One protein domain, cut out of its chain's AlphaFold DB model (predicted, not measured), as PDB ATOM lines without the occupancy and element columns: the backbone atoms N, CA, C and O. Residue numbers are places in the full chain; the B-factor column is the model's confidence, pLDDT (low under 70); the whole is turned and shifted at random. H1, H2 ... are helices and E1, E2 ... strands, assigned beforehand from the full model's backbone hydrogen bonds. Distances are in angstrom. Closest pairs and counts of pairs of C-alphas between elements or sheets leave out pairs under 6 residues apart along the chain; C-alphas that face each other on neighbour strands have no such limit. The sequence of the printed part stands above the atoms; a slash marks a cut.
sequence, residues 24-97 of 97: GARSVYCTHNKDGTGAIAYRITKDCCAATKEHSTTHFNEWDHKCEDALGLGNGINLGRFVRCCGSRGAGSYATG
ATOM      1  N   GLY A  24      27.987  -6.948  10.224       63.06
ATOM      2  CA  GLY A  24      29.022  -7.780   9.655       63.06
ATOM      3  C   GLY A  24      30.300  -6.962   9.538       63.06
ATOM      4  O   GLY A  24      30.290  -5.761   9.269       63.06
ATOM      5  N   ALA A  25      31.407  -7.615   9.856       68.00
ATOM      6  CA  ALA A  25      32.732  -7.029   9.755       68.00
ATOM      7  C   ALA A  25      33.369  -7.478   8.442       68.00
ATOM      8  O   ALA A  25      33.209  -8.632   8.037       68.00
ATOM      9  N   ARG A  26      34.131  -6.586   7.806       80.81
ATOM     10  CA  ARG A  26      34.997  -6.956   6.684       80.81
ATOM     11  C   ARG A  26      36.201  -7.755   7.173       80.81
ATOM     12  O   ARG A  26      36.574  -8.741   6.546       80.81
ATOM     13  N   SER A  27      36.786  -7.332   8.291       87.44
ATOM     14  CA  SER A  27      37.917  -7.998   8.936       87.44
ATOM     15  C   SER A  27      37.765  -7.924  10.453       87.44
ATOM     16  O   SER A  27      37.377  -6.890  10.998       87.44
ATOM     17  N   VAL A  28      38.037  -9.019  11.158       92.06
ATOM     18  CA  VAL A  28      37.929  -9.094  12.621       92.06
ATOM     19  C   VAL A  28      38.939 -10.080  13.195       92.06
ATOM     20  O   VAL A  28      39.251 -11.112  12.600       92.06
ATOM     21  N   TYR A  29      39.464  -9.764  14.375       94.88
ATOM     22  CA  TYR A  29      40.386 -10.628  15.100       94.88
ATOM     23  C   TYR A  29      40.207 -10.529  16.615       94.88
ATOM     24  O   TYR A  29      39.709  -9.531  17.138       94.88
ATOM     25  N   CYS A  30      40.606 -11.582  17.330       96.69
ATOM     26  CA  CYS A  30      40.691 -11.552  18.784       96.69
ATOM     27  C   CYS A  30      42.024 -10.931  19.217       96.69
ATOM     28  O   CYS A  30      43.059 -11.132  18.574       96.69
ATOM     29  N   THR A  31      42.018 -10.234  20.345       96.81
ATOM     30  CA  THR A  31      43.203  -9.620  20.951       96.81
ATOM     31  C   THR A  31      43.502 -10.229  22.308       96.81
ATOM     32  O   THR A  31      42.594 -10.652  23.024       96.81
ATOM     33  N   HIS A  32      44.776 -10.258  22.699       94.56
ATOM     34  CA  HIS A  32      45.145 -10.725  24.037       94.56
ATOM     35  C   HIS A  32      44.584  -9.830  25.153       94.56
ATOM     36  O   HIS A  32      44.211 -10.348  26.206       94.56
ATOM     37  N   ASN A  33      44.457  -8.520  24.918       94.44
ATOM     38  CA  ASN A  33      43.814  -7.624  25.877       94.44
ATOM     39  C   ASN A  33      42.301  -7.607  25.647       94.44
ATOM     40  O   ASN A  33      41.833  -7.604  24.509       94.44
ATOM     41  N   LYS A  34      41.530  -7.559  26.738       92.69
ATOM     42  CA  LYS A  34      40.056  -7.615  26.711       92.69
ATOM     43  C   LYS A  34      39.384  -6.352  26.172       92.69
ATOM     44  O   LYS A  34      38.217  -6.403  25.804       92.69
ATOM     45  N   ASP A  35      40.108  -5.242  26.121       89.75
ATOM     46  CA  ASP A  35      39.647  -3.948  25.613       89.75
ATOM     47  C   ASP A  35      39.728  -3.828  24.079       89.75
ATOM     48  O   ASP A  35      39.402  -2.779  23.530       89.75
ATOM     49  N   GLY A  36      40.152  -4.887  23.379       87.31
ATOM     50  CA  GLY A  36      40.330  -4.864  21.925       87.31
ATOM     51  C   GLY A  36      41.685  -4.312  21.474       87.31
ATOM     52  O   GLY A  36      41.884  -4.115  20.278       87.31
ATOM     53  N   THR A  37      42.615  -4.059  22.402       90.62
ATOM     54  CA  THR A  37      43.980  -3.599  22.104       90.62
ATOM     55  C   THR A  37      45.012  -4.725  22.204       90.62
ATOM     56  O   THR A  37      44.724  -5.846  22.624       90.62
ATOM     57  N   GLY A  38      46.260  -4.426  21.850       90.88
ATOM     58  CA  GLY A  38      47.373  -5.363  21.984       90.88
ATOM     59  C   GLY A  38      47.491  -6.345  20.819       90.88
ATOM     60  O   GLY A  38      46.881  -6.180  19.765       90.88
ATOM     61  N   ALA A  39      48.345  -7.355  21.000       94.88
ATOM     62  CA  ALA A  39      48.673  -8.299  19.941       94.88
ATOM     63  C   ALA A  39      47.485  -9.205  19.576       94.88
ATOM     64  O   ALA A  39      46.649  -9.552  20.419       94.88
ATOM     65  N   ILE A  40      47.462  -9.627  18.311       95.62
ATOM     66  CA  ILE A  40      46.474 -10.570  17.790       95.62
ATOM     67  C   ILE A  40      46.641 -11.921  18.487       95.62
ATOM     68  O   ILE A  40      47.716 -12.520  18.469       95.62
ATOM     69  N   ALA A  41      45.549 -12.444  19.039       96.25
ATOM     70  CA  ALA A  41      45.500 -13.775  19.624       96.25
ATOM     71  C   ALA A  41      45.300 -14.838  18.529       96.25
ATOM     72  O   ALA A  41      44.220 -15.413  18.407       96.25
ATOM     73  N   TYR A  42      46.345 -15.101  17.733       96.38
ATOM     74  CA  TYR A  42      46.336 -15.941  16.519       96.38
ATOM     75  C   TYR A  42      45.430 -17.180  16.606       96.38
ATOM     76  O   TYR A  42      44.495 -17.337  15.822       96.38
ATOM     77  N   ARG A  43      45.671 -18.049  17.594       96.94
ATOM     78  CA  ARG A  43      44.964 -19.333  17.715       96.94
ATOM     79  C   ARG A  43      43.492 -19.153  18.081       96.94
ATOM     80  O   ARG A  43      42.635 -19.825  17.522       96.94
ATOM     81  N   ILE A  44      43.198 -18.190  18.955       96.62
ATOM     82  CA  ILE A  44      41.825 -17.832  19.331       96.62
ATOM     83  C   ILE A  44      41.091 -17.271  18.111       96.62
ATOM     84  O   ILE A  44      39.972 -17.699  17.833       96.62
ATOM     85  N   THR A  45      41.729 -16.367  17.362       95.56
ATOM     86  CA  THR A  45      41.180 -15.779  16.137       95.56
ATOM     87  C   THR A  45      40.868 -16.849  15.099       95.56
ATOM     88  O   THR A  45      39.756 -16.872  14.580       95.56
ATOM     89  N   LYS A  46      41.807 -17.759  14.827       95.44
ATOM     90  CA  LYS A  46      41.640 -18.851  13.860       95.44
ATOM     91  C   LYS A  46      40.475 -19.766  14.225       95.44
ATOM     92  O   LYS A  46      39.588 -20.004  13.404       95.44
ATOM     93  N   ASP A  47      40.423 -20.198  15.479       95.38
ATOM     94  CA  ASP A  47      39.360 -21.067  15.972       95.38
ATOM     95  C   ASP A  47      37.995 -20.356  15.970       95.38
ATOM     96  O   ASP A  47      36.975 -20.960  15.641       95.38
ATOM     97  N   CYS A  48      37.948 -19.075  16.358       94.06
ATOM     98  CA  CYS A  48      36.711 -18.291  16.326       94.06
ATOM     99  C   CYS A  48      36.239 -18.038  14.897       94.06
ATOM    100  O   CYS A  48      35.052 -18.189  14.628       94.06
ATOM    101  N   CYS A  49      37.152 -17.744  13.972       92.25
ATOM    102  CA  CYS A  49      36.822 -17.553  12.565       92.25
ATOM    103  C   CYS A  49      36.162 -18.799  11.971       92.25
ATOM    104  O   CYS A  49      35.118 -18.701  11.331       92.25
ATOM    105  N   ALA A  50      36.709 -19.985  12.252       91.44
ATOM    106  CA  ALA A  50      36.111 -21.244  11.822       91.44
ATOM    107  C   ALA A  50      34.716 -21.476  12.435       91.44
ATOM    108  O   ALA A  50      33.817 -21.960  11.749       91.44
ATOM    109  N   ALA A  51      34.516 -21.109  13.705       90.06
ATOM    110  CA  ALA A  51      33.260 -21.322  14.426       90.06
ATOM    111  C   ALA A  51      32.134 -20.338  14.052       90.06
ATOM    112  O   ALA A  51      30.956 -20.650  14.242       90.06
ATOM    113  N   THR A  52      32.478 -19.144  13.565       87.06
ATOM    114  CA  THR A  52      31.519 -18.057  13.292       87.06
ATOM    115  C   THR A  52      31.454 -17.662  11.822       87.06
ATOM    116  O   THR A  52      30.890 -16.618  11.496       87.06
ATOM    117  N   LYS A  53      32.049 -18.473  10.943       82.38
ATOM    118  CA  LYS A  53      31.942 -18.336   9.495       82.38
ATOM    119  C   LYS A  53      30.488 -18.544   9.066       82.38
ATOM    120  O   LYS A  53      29.981 -19.657   9.181       82.38
ATOM    121  N   GLU A  54      29.844 -17.506   8.537       80.31
ATOM    122  CA  GLU A  54      28.474 -17.608   8.003       80.31
ATOM    123  C   GLU A  54      28.481 -17.861   6.486       80.31
ATOM    124  O   GLU A  54      27.603 -18.544   5.964       80.31
ATOM    125  N   HIS A  55      29.506 -17.376   5.775       80.56
ATOM    126  CA  HIS A  55      29.624 -17.495   4.319       80.56
ATOM    127  C   HIS A  55      30.890 -18.231   3.874       80.56
ATOM    128  O   HIS A  55      31.924 -18.202   4.539       80.56
ATOM    129  N   SER A  56      30.840 -18.868   2.700       80.38
ATOM    130  CA  SER A  56      31.991 -19.563   2.102       80.38
ATOM    131  C   SER A  56      33.173 -18.640   1.791       80.38
ATOM    132  O   SER A  56      34.302 -19.113   1.712       80.38
ATOM    133  N   THR A  57      32.918 -17.340   1.648       81.38
ATOM    134  CA  THR A  57      33.907 -16.292   1.352       81.38
ATOM    135  C   THR A  57      34.645 -15.814   2.594       81.38
ATOM    136  O   THR A  57      35.696 -15.182   2.492       81.38
ATOM    137  N   THR A  58      34.118 -16.131   3.775       87.06
ATOM    138  CA  THR A  58      34.771 -15.820   5.037       87.06
ATOM    139  C   THR A  58      35.842 -16.853   5.339       87.06
ATOM    140  O   THR A  58      35.591 -18.057   5.328       87.06
ATOM    141  N   HIS A  59      37.053 -16.396   5.605       89.25
ATOM    142  CA  HIS A  59      38.176 -17.273   5.887       89.25
ATOM    143  C   HIS A  59      39.148 -16.613   6.857       89.25
ATOM    144  O   HIS A  59      39.146 -15.400   7.052       89.25
ATOM    145  N   PHE A  60      39.973 -17.438   7.491       92.88
ATOM    146  CA  PHE A  60      41.096 -16.944   8.265       92.88
ATOM    147  C   PHE A  60      42.271 -16.698   7.316       92.88
ATOM    148  O   PHE A  60      42.729 -17.627   6.647       92.88
ATOM    149  N   ASN A  61      42.735 -15.458   7.250       91.94
ATOM    150  CA  ASN A  61      43.926 -15.069   6.518       91.94
ATOM    151  C   ASN A  61      45.157 -15.378   7.387       91.94
ATOM    152  O   ASN A  61      45.392 -14.735   8.411       91.94
ATOM    153  N   GLU A  62      45.933 -16.385   6.977       92.94
ATOM    154  CA  GLU A  62      47.150 -16.828   7.674       92.94
ATOM    155  C   GLU A  62      48.289 -15.802   7.626       92.94
ATOM    156  O   GLU A  62      49.197 -15.884   8.442       92.94
ATOM    157  N   TRP A  63      48.259 -14.846   6.695       90.81
ATOM    158  CA  TRP A  63      49.279 -13.806   6.586       90.81
ATOM    159  C   TRP A  63      49.044 -12.680   7.597       90.81
ATOM    160  O   TRP A  63      49.942 -12.311   8.350       90.81
ATOM    161  N   ASP A  64      47.813 -12.165   7.651       90.44
ATOM    162  CA  ASP A  64      47.450 -11.036   8.521       90.44
ATOM    163  C   ASP A  64      46.916 -11.470   9.893       90.44
ATOM    164  O   ASP A  64      46.723 -10.637  10.783       90.44
ATOM    165  N   HIS A  65      46.676 -12.771  10.071       94.88
ATOM    166  CA  HIS A  65      46.091 -13.388  11.259       94.88
ATOM    167  C   HIS A  65      44.687 -12.868  11.603       94.88
ATOM    168  O   HIS A  65      44.319 -12.772  12.777       94.88
ATOM    169  N   LYS A  66      43.887 -12.540  10.584       92.69
ATOM    170  CA  LYS A  66      42.531 -11.989  10.732       92.69
ATOM    171  C   LYS A  66      41.494 -12.906  10.104       92.69
ATOM    172  O   LYS A  66      41.790 -13.665   9.190       92.69
ATOM    173  N   CYS A  67      40.271 -12.837  10.608       91.31
ATOM    174  CA  CYS A  67      39.112 -13.411   9.944       91.31
ATOM    175  C   CYS A  67      38.551 -12.377   8.974       91.31
ATOM    176  O   CYS A  67      38.227 -11.269   9.400       91.31
ATOM    177  N   GLU A  68      38.447 -12.716   7.696       90.12
ATOM    178  CA  GLU A  68      38.121 -11.763   6.638       90.12
ATOM    179  C   GLU A  68      37.012 -12.300   5.745       90.12
ATOM    180  O   GLU A  68      37.012 -13.474   5.369       90.12
ATOM    181  N   ASP A  69      36.070 -11.431   5.386       84.88
ATOM    182  CA  ASP A  69      35.112 -11.703   4.323       84.88
ATOM    183  C   ASP A  69      35.735 -11.297   2.985       84.88
ATOM    184  O   ASP A  69      35.875 -10.108   2.694       84.88
ATOM    185  N   ALA A  70      36.116 -12.281   2.163       69.69
ATOM    186  CA  ALA A  70      36.852 -12.057   0.917       69.69
ATOM    187  C   ALA A  70      36.101 -11.166  -0.087       69.69
ATOM    188  O   ALA A  70      36.727 -10.500  -0.906       69.69
ATOM    189  N   LEU A  71      34.766 -11.144  -0.027       67.25
ATOM    190  CA  LEU A  71      33.959 -10.285  -0.896       67.25
ATOM    191  C   LEU A  71      33.813  -8.860  -0.353       67.25
ATOM    192  O   LEU A  71      33.314  -7.993  -1.065       67.25
ATOM    193  N   GLY A  72      34.234  -8.605   0.890       63.50
ATOM    194  CA  GLY A  72      34.185  -7.284   1.513       63.50
ATOM    195  C   GLY A  72      32.779  -6.694   1.609       63.50
ATOM    196  O   GLY A  72      32.646  -5.487   1.776       63.50
ATOM    197  N   LEU A  73      31.736  -7.524   1.502       64.75
ATOM    198  CA  LEU A  73      30.342  -7.077   1.515       64.75
ATOM    199  C   LEU A  73      29.830  -6.818   2.937       64.75
ATOM    200  O   LEU A  73      28.663  -6.475   3.107       64.75
ATOM    201  N   GLY A  74      30.683  -7.008   3.951       58.50
ATOM    202  CA  GLY A  74      30.350  -6.740   5.346       58.50
ATOM    203  C   GLY A  74      29.224  -7.631   5.863       58.50
ATOM    204  O   GLY A  74      28.525  -7.223   6.776       58.50
ATOM    205  N   ASN A  75      29.035  -8.820   5.280       62.84
ATOM    206  CA  ASN A  75      27.996  -9.784   5.668       62.84
ATOM    207  C   ASN A  75      28.558 -11.189   5.941       62.84
ATOM    208  O   ASN A  75      27.838 -12.049   6.440       62.84
ATOM    209  N   GLY A  76      29.837 -11.442   5.647       65.31
ATOM    210  CA  GLY A  76      30.433 -12.766   5.821       65.31
ATOM    211  C   GLY A  76      30.640 -13.206   7.276       65.31
ATOM    212  O   GLY A  76      30.605 -14.405   7.576       65.31
ATOM    213  N   ILE A  77      30.826 -12.246   8.194       76.69
ATOM    214  CA  ILE A  77      31.211 -12.521   9.583       76.69
ATOM    215  C   ILE A  77      30.139 -12.042  10.554       76.69
ATOM    216  O   ILE A  77      29.867 -10.848  10.656       76.69
ATOM    217  N   ASN A  78      29.597 -12.960  11.356       82.62
ATOM    218  CA  ASN A  78      28.717 -12.599  12.462       82.62
ATOM    219  C   ASN A  78      29.538 -12.013  13.623       82.62
ATOM    220  O   ASN A  78      29.998 -12.751  14.502       82.62
ATOM    221  N   LEU A  79      29.721 -10.685  13.638       85.25
ATOM    222  CA  LEU A  79      30.544  -9.999  14.642       85.25
ATOM    223  C   LEU A  79      30.089 -10.314  16.069       85.25
ATOM    224  O   LEU A  79      30.915 -10.597  16.930       85.25
ATOM    225  N   GLY A  80      28.779 -10.356  16.322       86.75
ATOM    226  CA  GLY A  80      28.246 -10.689  17.642       86.75
ATOM    227  C   GLY A  80      28.656 -12.088  18.120       86.75
ATOM    228  O   GLY A  80      29.035 -12.259  19.280       86.75
ATOM    229  N   ARG A  81      28.617 -13.100  17.241       88.56
ATOM    230  CA  ARG A  81      29.123 -14.450  17.557       88.56
ATOM    231  C   ARG A  81      30.642 -14.447  17.725       88.56
ATOM    232  O   ARG A  81      31.130 -15.103  18.643       88.56
ATOM    233  N   PHE A  82      31.366 -13.699  16.895       90.69
ATOM    234  CA  PHE A  82      32.825 -13.619  16.954       90.69
ATOM    235  C   PHE A  82      33.311 -13.010  18.277       90.69
ATOM    236  O   PHE A  82      34.114 -13.622  18.979       90.69
ATOM    237  N   VAL A  83      32.754 -11.863  18.681       92.31
ATOM    238  CA  VAL A  83      33.059 -11.186  19.955       92.31
ATOM    239  C   VAL A  83      32.792 -12.114  21.142       92.31
ATOM    240  O   VAL A  83      33.640 -12.259  22.024       92.31
ATOM    241  N   ARG A  84      31.648 -12.816  21.149       93.75
ATOM    242  CA  ARG A  84      31.333 -13.808  22.193       93.75
ATOM    243  C   ARG A  84      32.334 -14.962  22.222       93.75
ATOM    244  O   ARG A  84      32.694 -15.421  23.304       93.75
ATOM    245  N   CYS A  85      32.795 -15.419  21.060       94.69
ATOM    246  CA  CYS A  85      33.811 -16.460  20.971       94.69
ATOM    247  C   CYS A  85      35.153 -16.009  21.574       94.69
ATOM    248  O   CYS A  85      35.723 -16.746  22.382       94.69
ATOM    249  N   CYS A  86      35.624 -14.795  21.262       95.19
ATOM    250  CA  CYS A  86      36.836 -14.245  21.879       95.19
ATOM    251  C   CYS A  86      36.670 -14.113  23.403       95.19
ATOM    252  O   CYS A  86      37.511 -14.597  24.161       95.19
ATOM    253  N   GLY A  87      35.549 -13.538  23.855       95.06
ATOM    254  CA  GLY A  87      35.272 -13.314  25.276       95.06
ATOM    255  C   GLY A  87      35.208 -14.604  26.099       95.06
ATOM    256  O   GLY A  87      35.782 -14.666  27.184       95.06
ATOM    257  N   SER A  88      34.597 -15.665  25.557       95.69
ATOM    258  CA  SER A  88      34.565 -17.007  26.175       95.69
ATOM    259  C   SER A  88      35.968 -17.591  26.399       95.69
ATOM    260  O   SER A  88      36.198 -18.350  27.338       95.69
ATOM    261  N   ARG A  89      36.939 -17.185  25.574       94.31
ATOM    262  CA  ARG A  89      38.351 -17.581  25.676       94.31
ATOM    263  C   ARG A  89      39.215 -16.569  26.434       94.31
ATOM    264  O   ARG A  89      40.436 -16.682  26.427       94.31
ATOM    265  N   GLY A  90      38.597 -15.583  27.087       93.44
ATOM    266  CA  GLY A  90      39.283 -14.560  27.877       93.44
ATOM    267  C   GLY A  90      39.973 -13.465  27.058       93.44
ATOM    268  O   GLY A  90      40.720 -12.682  27.640       93.44
ATOM    269  N   ALA A  91      39.712 -13.395  25.752       95.25
ATOM    270  CA  ALA A  91      40.286 -12.428  24.822       95.25
ATOM    271  C   ALA A  91      39.347 -11.236  24.571       95.25
ATOM    272  O   ALA A  91      38.135 -11.329  24.780       95.25
ATOM    273  N   GLY A  92      39.910 -10.125  24.097       94.19
ATOM    274  CA  GLY A  92      39.145  -9.038  23.483       94.19
ATOM    275  C   GLY A  92      38.946  -9.274  21.991       94.19
ATOM    276  O   GLY A  92      39.319 -10.319  21.451       94.19
ATOM    277  N   SER A  93      38.357  -8.298  21.312       91.75
ATOM    278  CA  SER A  93      38.080  -8.370  19.877       91.75
ATOM    279  C   SER A  93      38.178  -6.999  19.231       91.75
ATOM    280  O   SER A  93      37.724  -6.016  19.812       91.75
ATOM    281  N   TYR A  94      38.675  -6.962  18.002       92.56
ATOM    282  CA  TYR A  94      38.714  -5.775  17.161       92.56
ATOM    283  C   TYR A  94      38.131  -6.101  15.789       92.56
ATOM    284  O   TYR A  94      38.414  -7.161  15.232       92.56
ATOM    285  N   ALA A  95      37.334  -5.189  15.235       87.31
ATOM    286  CA  ALA A  95      36.695  -5.353  13.937       87.31
ATOM    287  C   ALA A  95      36.781  -4.070  13.109       87.31
ATOM    288  O   ALA A  95      36.698  -2.969  13.653       87.31
ATOM    289  N   THR A  96      36.906  -4.226  11.793       78.38
ATOM    290  CA  THR A  96      36.835  -3.141  10.810       78.38
ATOM    291  C   THR A  96      35.619  -3.334   9.908       78.38
ATOM    292  O   THR A  96      35.308  -4.461   9.501       78.38
ATOM    293  N   GLY A  97      34.952  -2.220   9.600       62.56
ATOM    294  CA  GLY A  97      33.940  -2.132   8.542       62.56
ATOM    295  C   GLY A  97      34.572  -2.065   7.161       62.56
ATOM    296  O   GLY A  97      35.701  -1.532   7.064       62.56
TER     297      GLY A  97
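Overview. This is residues 24 to 97 of the 97 residues of the protein "Probable conserved hypothetical Ustilaginaceae-specific protein" of Ustilago trichophora (UniProt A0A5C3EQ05). A twisted antiparallel sheet of four short strands has two helices, H1 and H2, packed over one face, with no named element over the other. H1 covers E3, and H2 covers E1 and E4. The printed part has 74 residues with two named helices and four named strands, in the order E1, H1, E2, E3, H2, E4; the sheet runs E2, E3, E1, E4. The class is mixed, helices and strands, and the whole is compact, with a radius of gyration of the C-alphas of 10.5 A and spans of 29 by 24 by 20 A.

Arrangement. E1, residues 27 to 31, and E4, residues 92 to 96, are antiparallel neighbours; N 29 and O 94 are 2.9 A apart. E3, residues 66 to 69, is antiparallel to E1, with N 67 and O 28 at 2.8 A. E2, residues 58 to 61, forms a hairpin with E3, with N 61 and O 66 at 2.8 A. H1, residues 42 to 52, is on the sheet at a height of 6.9 A, over E3 and along the strands. H2, residues 79 to 88, is on the same face at a height of 8.6 A, over E1 and E4 and along the strands: two layers, helices on one face of a sheet. H1 and H2 touch at a steep tilt of 50 degrees, opposite ways; their closest C-alphas, of Cys 48 and Cys 85, are 5.8 A apart. E1, H1, E2 and E3, H2, E4 are split strand-helix-strand units, each with another strand between its two strands in the sheet and a right-handed crossover. In both helices every O i to N i+4 pair is within hydrogen-bond range.

Along the chain. E1 begins at C-alpha 27 (37.917, -7.998, 8.936), and E4 ends at C-alpha 96 (36.835, -3.141, 10.810). First to last C-alpha, H1 is 15.3 A, E4 14.2 A, H2 14.1 A and E1 13.2 A.

Size, cuts and confidence. The C-alphas of Leu 71 and Gly 90 are the two farthest apart, 29.6 A. The printed part has no cut, and no link is long. The model's pLDDT is under 70 at residues 24 to 25, 70 to 76 and 97.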